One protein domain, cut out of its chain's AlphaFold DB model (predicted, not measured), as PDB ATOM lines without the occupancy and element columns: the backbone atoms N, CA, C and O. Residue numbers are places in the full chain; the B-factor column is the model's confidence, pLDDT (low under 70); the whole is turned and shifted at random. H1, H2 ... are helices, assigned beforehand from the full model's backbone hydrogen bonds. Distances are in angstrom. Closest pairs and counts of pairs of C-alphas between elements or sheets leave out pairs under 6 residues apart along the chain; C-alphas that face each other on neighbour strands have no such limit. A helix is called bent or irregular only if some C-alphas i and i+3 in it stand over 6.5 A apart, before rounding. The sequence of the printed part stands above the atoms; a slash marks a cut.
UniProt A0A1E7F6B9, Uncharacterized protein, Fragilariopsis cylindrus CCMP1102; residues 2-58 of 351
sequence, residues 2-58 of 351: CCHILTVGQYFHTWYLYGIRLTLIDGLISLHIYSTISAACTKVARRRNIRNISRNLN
ATOM      1  N   CYS A   2     -20.606 -15.217  37.704       59.75
ATOM      2  CA  CYS A   2     -19.226 -14.792  38.010       59.75
ATOM      3  C   CYS A   2     -18.861 -14.796  39.509       59.75
ATOM      4  O   CYS A   2     -17.762 -15.205  39.859       59.75
ATOM      5  N   CYS A   3     -19.789 -14.420  40.398       63.31
ATOM      6  CA  CYS A   3     -19.548 -14.423  41.847       63.31
ATOM      7  C   CYS A   3     -19.268 -15.837  42.399       63.31
ATOM      8  O   CYS A   3     -18.302 -16.025  43.129       63.31
ATOM      9  N   HIS A   4     -20.023 -16.853  41.960       72.50
ATOM     10  CA  HIS A   4     -19.812 -18.243  42.386       72.50
ATOM     11  C   HIS A   4     -18.486 -18.834  41.885       72.50
ATOM     12  O   HIS A   4     -17.860 -19.633  42.577       72.50
ATOM     13  N   ILE A   5     -18.038 -18.430  40.694       77.75
ATOM     14  CA  ILE A   5     -16.763 -18.883  40.120       77.75
ATOM     15  C   ILE A   5     -15.591 -18.299  40.916       77.75
ATOM     16  O   ILE A   5     -14.652 -19.022  41.237       77.75
ATOM     17  N   LEU A   6     -15.677 -17.021  41.297       80.31
ATOM     18  CA  LEU A   6     -14.669 -16.363  42.132       80.31
ATOM     19  C   LEU A   6     -14.600 -16.973  43.535       80.31
ATOM     20  O   LEU A   6     -13.505 -17.202  44.036       80.31
ATOM     21  N   THR A   7     -15.740 -17.313  44.146       78.94
ATOM     22  CA  THR A   7     -15.739 -17.996  45.448       78.94
ATOM     23  C   THR A   7     -15.123 -19.388  45.357       78.94
ATOM     24  O   THR A   7     -14.284 -19.726  46.182       78.94
ATOM     25  N   VAL A   8     -15.466 -20.182  44.334       77.25
ATOM     26  CA  VAL A   8     -14.878 -21.522  44.144       77.25
ATOM     27  C   VAL A   8     -13.373 -21.423  43.882       77.25
ATOM     28  O   VAL A   8     -12.610 -22.198  44.453       77.25
ATOM     29  N   GLY A   9     -12.934 -20.437  43.094       82.44
ATOM     30  CA  GLY A   9     -11.515 -20.165  42.858       82.44
ATOM     31  C   GLY A   9     -10.762 -19.783  44.133       82.44
ATOM     32  O   GLY A   9      -9.689 -20.323  44.390       82.44
ATOM     33  N   GLN A  10     -11.349 -18.923  44.970       80.88
ATOM     34  CA  GLN A  10     -10.776 -18.536  46.261       80.88
ATOM     35  C   GLN A  10     -10.641 -19.745  47.196       80.88
ATOM     36  O   GLN A  10      -9.595 -19.935  47.810       80.88
ATOM     37  N   TYR A  11     -11.670 -20.594  47.266       75.75
ATOM     38  CA  TYR A  11     -11.639 -21.815  48.070       75.75
ATOM     39  C   TYR A  11     -10.576 -22.798  47.579       75.75
ATOM     40  O   TYR A  11      -9.829 -23.324  48.396       75.75
ATOM     41  N   PHE A  12     -10.458 -23.002  46.266       78.94
ATOM     42  CA  PHE A  12      -9.450 -23.887  45.679       78.94
ATOM     43  C   PHE A  12      -8.023 -23.376  45.925       78.94
ATOM     44  O   PHE A  12      -7.125 -24.152  46.237       78.94
ATOM     45  N   HIS A  13      -7.829 -22.057  45.847       83.62
ATOM     46  CA  HIS A  13      -6.561 -21.402  46.158       83.62
ATOM     47  C   HIS A  13      -6.187 -21.547  47.642       83.62
ATOM     48  O   HIS A  13      -5.049 -21.881  47.965       83.62
ATOM     49  N   THR A  14      -7.148 -21.379  48.554       79.62
ATOM     50  CA  THR A  14      -6.954 -21.661  49.984       79.62
ATOM     51  C   THR A  14      -6.635 -23.145  50.209       79.62
ATOM     52  O   THR A  14      -5.705 -23.471  50.940       79.62
ATOM     53  N   TRP A  15      -7.318 -24.059  49.525       77.62
ATOM     54  CA  TRP A  15      -7.049 -25.496  49.632       77.62
ATOM     55  C   TRP A  15      -5.634 -25.872  49.178       77.62
ATOM     56  O   TRP A  15      -4.957 -26.669  49.827       77.62
ATOM     57  N   TYR A  16      -5.166 -25.241  48.098       78.94
ATOM     58  CA  TYR A  16      -3.825 -25.428  47.551       78.94
ATOM     59  C   TYR A  16      -2.723 -24.916  48.490       78.94
ATOM     60  O   TYR A  16      -1.679 -25.551  48.609       78.94
ATOM     61  N   LEU A  17      -2.954 -23.796  49.183       78.44
ATOM     62  CA  LEU A  17      -1.956 -23.188  50.070       78.44
ATOM     63  C   LEU A  17      -1.891 -23.822  51.466       78.44
ATOM     64  O   LEU A  17      -0.804 -23.936  52.025       78.44
ATOM     65  N   TYR A  18      -3.029 -24.218  52.042       73.25
ATOM     66  CA  TYR A  18      -3.092 -24.707  53.429       73.25
ATOM     67  C   TYR A  18      -3.054 -26.238  53.551       73.25
ATOM     68  O   TYR A  18      -2.924 -26.766  54.660       73.25
ATOM     69  N   GLY A  19      -3.114 -26.949  52.421       67.50
ATOM     70  CA  GLY A  19      -3.179 -28.405  52.368       67.50
ATOM     71  C   GLY A  19      -4.538 -28.952  52.814       67.50
ATOM     72  O   GLY A  19      -5.295 -28.308  53.540       67.50
ATOM     73  N   ILE A  20      -4.849 -30.178  52.386       67.25
ATOM     74  CA  ILE A  20      -6.092 -30.862  52.757       67.25
ATOM     75  C   ILE A  20      -5.975 -31.299  54.218       67.25
ATOM     76  O   ILE A  20      -5.472 -32.379  54.535       67.25
ATOM     77  N   ARG A  21      -6.440 -30.463  55.142       67.88
ATOM     78  CA  ARG A  21      -6.808 -30.948  56.473       67.88
ATOM     79  C   ARG A  21      -8.190 -31.563  56.296       67.88
ATOM     80  O   ARG A  21      -9.063 -30.891  55.787       67.88
ATOM     81  N   LEU A  22      -8.399 -32.836  56.629       66.75
ATOM     82  CA  LEU A  22      -9.699 -33.515  56.468       66.75
ATOM     83  C   LEU A  22     -10.723 -33.013  57.500       66.75
ATOM     84  O   LEU A  22     -11.215 -33.777  58.328       66.75
ATOM     85  N   THR A  23     -10.995 -31.711  57.521       78.69
ATOM     86  CA  THR A  23     -11.987 -31.141  58.426       78.69
ATOM     87  C   THR A  23     -13.386 -31.369  57.859       78.69
ATOM     88  O   THR A  23     -13.577 -31.556  56.656       78.69
ATOM     89  N   LEU A  24     -14.405 -31.347  58.722       74.38
ATOM     90  CA  LEU A  24     -15.804 -31.483  58.294       74.38
ATOM     91  C   LEU A  24     -16.219 -30.400  57.279       74.38
ATOM     92  O   LEU A  24     -17.103 -30.631  56.454       74.38
ATOM     93  N   ILE A  25     -15.550 -29.244  57.307       80.38
ATOM     94  CA  ILE A  25     -15.775 -28.124  56.387       80.38
ATOM     95  C   ILE A  25     -15.373 -28.519  54.960       80.38
ATOM     96  O   ILE A  25     -16.128 -28.265  54.023       80.38
ATOM     97  N   ASP A  26     -14.251 -29.220  54.788       75.62
ATOM     98  CA  ASP A  26     -13.789 -29.707  53.482       75.62
ATOM     99  C   ASP A  26     -14.743 -30.748  52.887       75.62
ATOM    100  O   ASP A  26     -14.980 -30.751  51.679       75.62
ATOM    101  N   GLY A  27     -15.352 -31.591  53.729       81.81
ATOM    102  CA  GLY A  27     -16.379 -32.550  53.310       81.81
ATOM    103  C   GLY A  27     -17.662 -31.869  52.822       81.81
ATOM    104  O   GLY A  27     -18.172 -32.204  51.753       81.81
ATOM    105  N   LEU A  28     -18.152 -30.869  53.562       83.19
ATOM    106  CA  LEU A  28     -19.331 -30.081  53.178       83.19
ATOM    107  C   LEU A  28     -19.097 -29.288  51.886       83.19
ATOM    108  O   LEU A  28     -19.957 -29.278  51.003       83.19
ATOM    109  N   ILE A  29     -17.923 -28.666  51.747       82.56
ATOM    110  CA  ILE A  29     -17.537 -27.941  50.533       82.56
ATOM    111  C   ILE A  29     -17.413 -28.911  49.355       82.56
ATOM    112  O   ILE A  29     -17.967 -28.639  48.293       82.56
ATOM    113  N   SER A  30     -16.768 -30.065  49.540       81.38
ATOM    114  CA  SER A  30     -16.638 -31.088  48.494       81.38
ATOM    115  C   SER A  30     -17.996 -31.609  48.028       81.38
ATOM    116  O   SER A  30     -18.215 -31.751  46.827       81.38
ATOM    117  N   LEU A  31     -18.940 -31.827  48.946       82.75
ATOM    118  CA  LEU A  31     -20.294 -32.267  48.613       82.75
ATOM    119  C   LEU A  31     -21.084 -31.188  47.860       82.75
ATOM    120  O   LEU A  31     -21.749 -31.483  46.868       82.75
ATOM    121  N   HIS A  32     -20.986 -29.928  48.291       82.81
ATOM    122  CA  HIS A  32     -21.639 -28.814  47.606       82.81
ATOM    123  C   HIS A  32     -21.043 -28.589  46.209       82.81
ATOM    124  O   HIS A  32     -21.771 -28.375  45.236       82.81
ATOM    125  N   ILE A  33     -19.718 -28.689  46.082       83.94
ATOM    126  CA  ILE A  33     -19.015 -28.655  44.800       83.94
ATOM    127  C   ILE A  33     -19.464 -29.831  43.930       83.94
ATOM    128  O   ILE A  33     -19.825 -29.603  42.783       83.94
ATOM    129  N   TYR A  34     -19.541 -31.052  44.459       84.81
ATOM    130  CA  TYR A  34     -20.008 -32.227  43.720       84.81
ATOM    131  C   TYR A  34     -21.455 -32.079  43.238       84.81
ATOM    132  O   TYR A  34     -21.738 -32.330  42.069       84.81
ATOM    133  N   SER A  35     -22.372 -31.609  44.085       84.75
ATOM    134  CA  SER A  35     -23.766 -31.341  43.700       84.75
ATOM    135  C   SER A  35     -23.857 -30.269  42.607       84.75
ATOM    136  O   SER A  35     -24.581 -30.413  41.622       84.75
ATOM    137  N   THR A  36     -23.045 -29.216  42.719       85.75
ATOM    138  CA  THR A  36     -23.006 -28.143  41.720       85.75
ATOM    139  C   THR A  36     -22.382 -28.621  40.406       85.75
ATOM    140  O   THR A  36     -22.889 -28.303  39.329       85.75
ATOM    141  N   ILE A  37     -21.298 -29.399  40.475       82.62
ATOM    142  CA  ILE A  37     -20.593 -29.955  39.318       82.62
ATOM    143  C   ILE A  37     -21.462 -30.992  38.621       82.62
ATOM    144  O   ILE A  37     -21.604 -30.902  37.412       82.62
ATOM    145  N   SER A  38     -22.084 -31.932  39.330       81.50
ATOM    146  CA  SER A  38     -22.986 -32.928  38.733       81.50
ATOM    147  C   SER A  38     -24.158 -32.251  38.013       81.50
ATOM    148  O   SER A  38     -24.387 -32.515  36.832       81.50
ATOM    149  N   ALA A  39     -24.806 -31.268  38.646       80.06
ATOM    150  CA  ALA A  39     -25.869 -30.478  38.025       80.06
ATOM    151  C   ALA A  39     -25.390 -29.615  36.838       80.06
ATOM    152  O   ALA A  39     -26.157 -29.325  35.915       80.06
ATOM    153  N   ALA A  40     -24.136 -29.159  36.845       79.81
ATOM    154  CA  ALA A  40     -23.546 -28.442  35.718       79.81
ATOM    155  C   ALA A  40     -23.164 -29.400  34.580       79.81
ATOM    156  O   ALA A  40     -23.440 -29.113  33.415       79.81
ATOM    157  N   CYS A  41     -22.583 -30.551  34.904       79.81
ATOM    158  CA  CYS A  41     -22.166 -31.584  33.967       79.81
ATOM    159  C   CYS A  41     -23.354 -32.137  33.186       79.81
ATOM    160  O   CYS A  41     -23.247 -32.256  31.970       79.81
ATOM    161  N   THR A  42     -24.507 -32.375  33.818       76.62
ATOM    162  CA  THR A  42     -25.729 -32.805  33.112       76.62
ATOM    163  C   THR A  42     -26.215 -31.749  32.114       76.62
ATOM    164  O   THR A  42     -26.492 -32.055  30.952       76.62
ATOM    165  N   LYS A  43     -26.228 -30.469  32.510       76.62
ATOM    166  CA  LYS A  43     -26.580 -29.346  31.619       76.62
ATOM    167  C   LYS A  43     -25.596 -29.200  30.458       76.62
ATOM    168  O   LYS A  43     -26.004 -28.923  29.328       76.62
ATOM    169  N   VAL A  44     -24.302 -29.374  30.719       77.50
ATOM    170  CA  VAL A  44     -23.248 -29.300  29.701       77.50
ATOM    171  C   VAL A  44     -23.308 -30.503  28.763       77.50
ATOM    172  O   VAL A  44     -23.181 -30.317  27.555       77.50
ATOM    173  N   ALA A  45     -23.553 -31.709  29.274       76.06
ATOM    174  CA  ALA A  45     -23.732 -32.918  28.479       76.06
ATOM    175  C   ALA A  45     -24.920 -32.776  27.517       76.06
ATOM    176  O   ALA A  45     -24.756 -33.026  26.325       76.06
ATOM    177  N   ARG A  46     -26.061 -32.246  27.986       75.25
ATOM    178  CA  ARG A  46     -27.226 -31.930  27.136       75.25
ATOM    179  C   ARG A  46     -26.856 -30.982  25.997       75.25
ATOM    180  O   ARG A  46     -27.128 -31.269  24.836       75.25
ATOM    181  N   ARG A  47     -26.155 -29.885  26.305       75.38
ATOM    182  CA  ARG A  47     -25.690 -28.930  25.280       75.38
ATOM    183  C   ARG A  47     -24.688 -29.553  24.307       75.38
ATOM    184  O   ARG A  47     -24.736 -29.252  23.119       75.38
ATOM    185  N   ARG A  48     -23.769 -30.394  24.790       77.00
ATOM    186  CA  ARG A  48     -22.776 -31.075  23.946       77.00
ATOM    187  C   ARG A  48     -23.424 -32.095  23.018       77.00
ATOM    188  O   ARG A  48     -23.031 -32.133  21.859       77.00
ATOM    189  N   ASN A  49     -24.410 -32.857  23.493       78.44
ATOM    190  CA  ASN A  49     -25.123 -33.841  22.681       78.44
ATOM    191  C   ASN A  49     -25.846 -33.163  21.508       78.44
ATOM    192  O   ASN A  49     -25.576 -33.468  20.349       78.44
ATOM    193  N   ILE A  50     -26.641 -32.132  21.810       71.69
ATOM    194  CA  ILE A  50     -27.356 -31.336  20.804       71.69
ATOM    195  C   ILE A  50     -26.385 -30.753  19.773       71.69
ATOM    196  O   ILE A  50     -26.611 -30.851  18.570       71.69
ATOM    197  N   ARG A  51     -25.258 -30.198  20.237       73.69
ATOM    198  CA  ARG A  51     -24.249 -29.597  19.357       73.69
ATOM    199  C   ARG A  51     -23.466 -30.620  18.537       73.69
ATOM    200  O   ARG A  51     -22.896 -30.258  17.514       73.69
ATOM    201  N   ASN A  52     -23.369 -31.866  18.991       75.44
ATOM    202  CA  ASN A  52     -22.752 -32.945  18.227       75.44
ATOM    203  C   ASN A  52     -23.688 -33.398  17.099       75.44
ATOM    204  O   ASN A  52     -23.294 -33.401  15.935       75.44
ATOM    205  N   ILE A  53     -24.956 -33.654  17.430       71.12
ATOM    206  CA  ILE A  53     -25.999 -34.018  16.463       71.12
ATOM    207  C   ILE A  53     -26.145 -32.923  15.396       71.12
ATOM    208  O   ILE A  53     -26.115 -33.212  14.201       71.12
ATOM    209  N   SER A  54     -26.208 -31.650  15.799       70.69
ATOM    210  CA  SER A  54     -26.348 -30.536  14.854       70.69
ATOM    211  C   SER A  54     -25.119 -30.283  13.974       70.69
ATOM    212  O   SER A  54     -25.235 -29.650  12.918       70.69
ATOM    213  N   ARG A  55     -23.941 -30.779  14.372       68.12
ATOM    214  CA  ARG A  55     -22.736 -30.795  13.527       68.12
ATOM    215  C   ARG A  55     -22.744 -31.961  12.545       68.12
ATOM    216  O   ARG A  55     -22.245 -31.800  11.437       68.12
ATOM    217  N   ASN A  56     -23.339 -33.090  12.921       73.19
ATOM    218  CA  ASN A  56     -23.435 -34.278  12.071       73.19
ATOM    219  C   ASN A  56     -24.669 -34.289  11.150       73.19
ATOM    220  O   ASN A  56     -24.871 -35.228  10.390       73.19
ATOM    221  N   LEU A  57     -25.464 -33.215  11.139       76.38
ATOM    222  CA  LEU A  57     -26.592 -33.023  10.216       76.38
ATOM    223  C   LEU A  57     -26.241 -33.293   8.750       76.38
ATOM    224  O   LEU A  57     -27.074 -33.788   7.995       76.38
ATOM    225  N   ASN A  58     -25.007 -32.972   8.352       73.31
ATOM    226  CA  ASN A  58     -24.533 -33.185   6.991       73.31
ATOM    227  C   ASN A  58     -24.334 -34.659   6.632       73.31
ATOM    228  O   ASN A  58     -24.553 -35.005   5.480       73.31
TER     229      ASN A  58
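This is residues 2 to 58 of the 351 residues of an uncharacterized protein of Fragilariopsis cylindrus CCMP1102 (UniProt A0A1E7F6B9). A single long helix, H2, makes the length of the domain, and a shorter helix, H1, crosses slantwise over its first part with a thin gap between them. Residues 34 to 58 of H2 stick out as a long arm. The printed part has 57 residues with two named helices, H1 then H2, and no named strand; the class is all helix. It is extended, with a radius of gyration of the C-alphas of 16.4 A and spans of 52 by 18 by 18 A.

H2, residues 24 to 58, and H1, residues 2 to 18, are near each other, with 5 pairs of C-alphas within 10 A; the closest C-alphas are 8.3 A apart. A tight link, residues 19 to 23, joins them. Residues 2 to 7 and 16 to 18 of H1 stand free. Every O i to N i+4 pair is within hydrogen-bond range in H1, and 29 of 31 are in H2.

H2 measures 52.1 A from C-alpha 24 at (-15.804, -31.483, 58.294) to C-alpha 58 at (-24.533, -33.185, 6.991). It is irregular: C-alphas 55 and 58 are 7.2 A apart. H1 measures 24.4 A, beginning at C-alpha 2 at (-19.226, -14.792, 38.010).

The C-alphas farthest apart, of Thr 23 and Asn 58, are 53.0 A apart. The printed part has no cut. Its mean pLDDT is 76.9; residues 2 to 3, 19 to 22 and 55 are under 70.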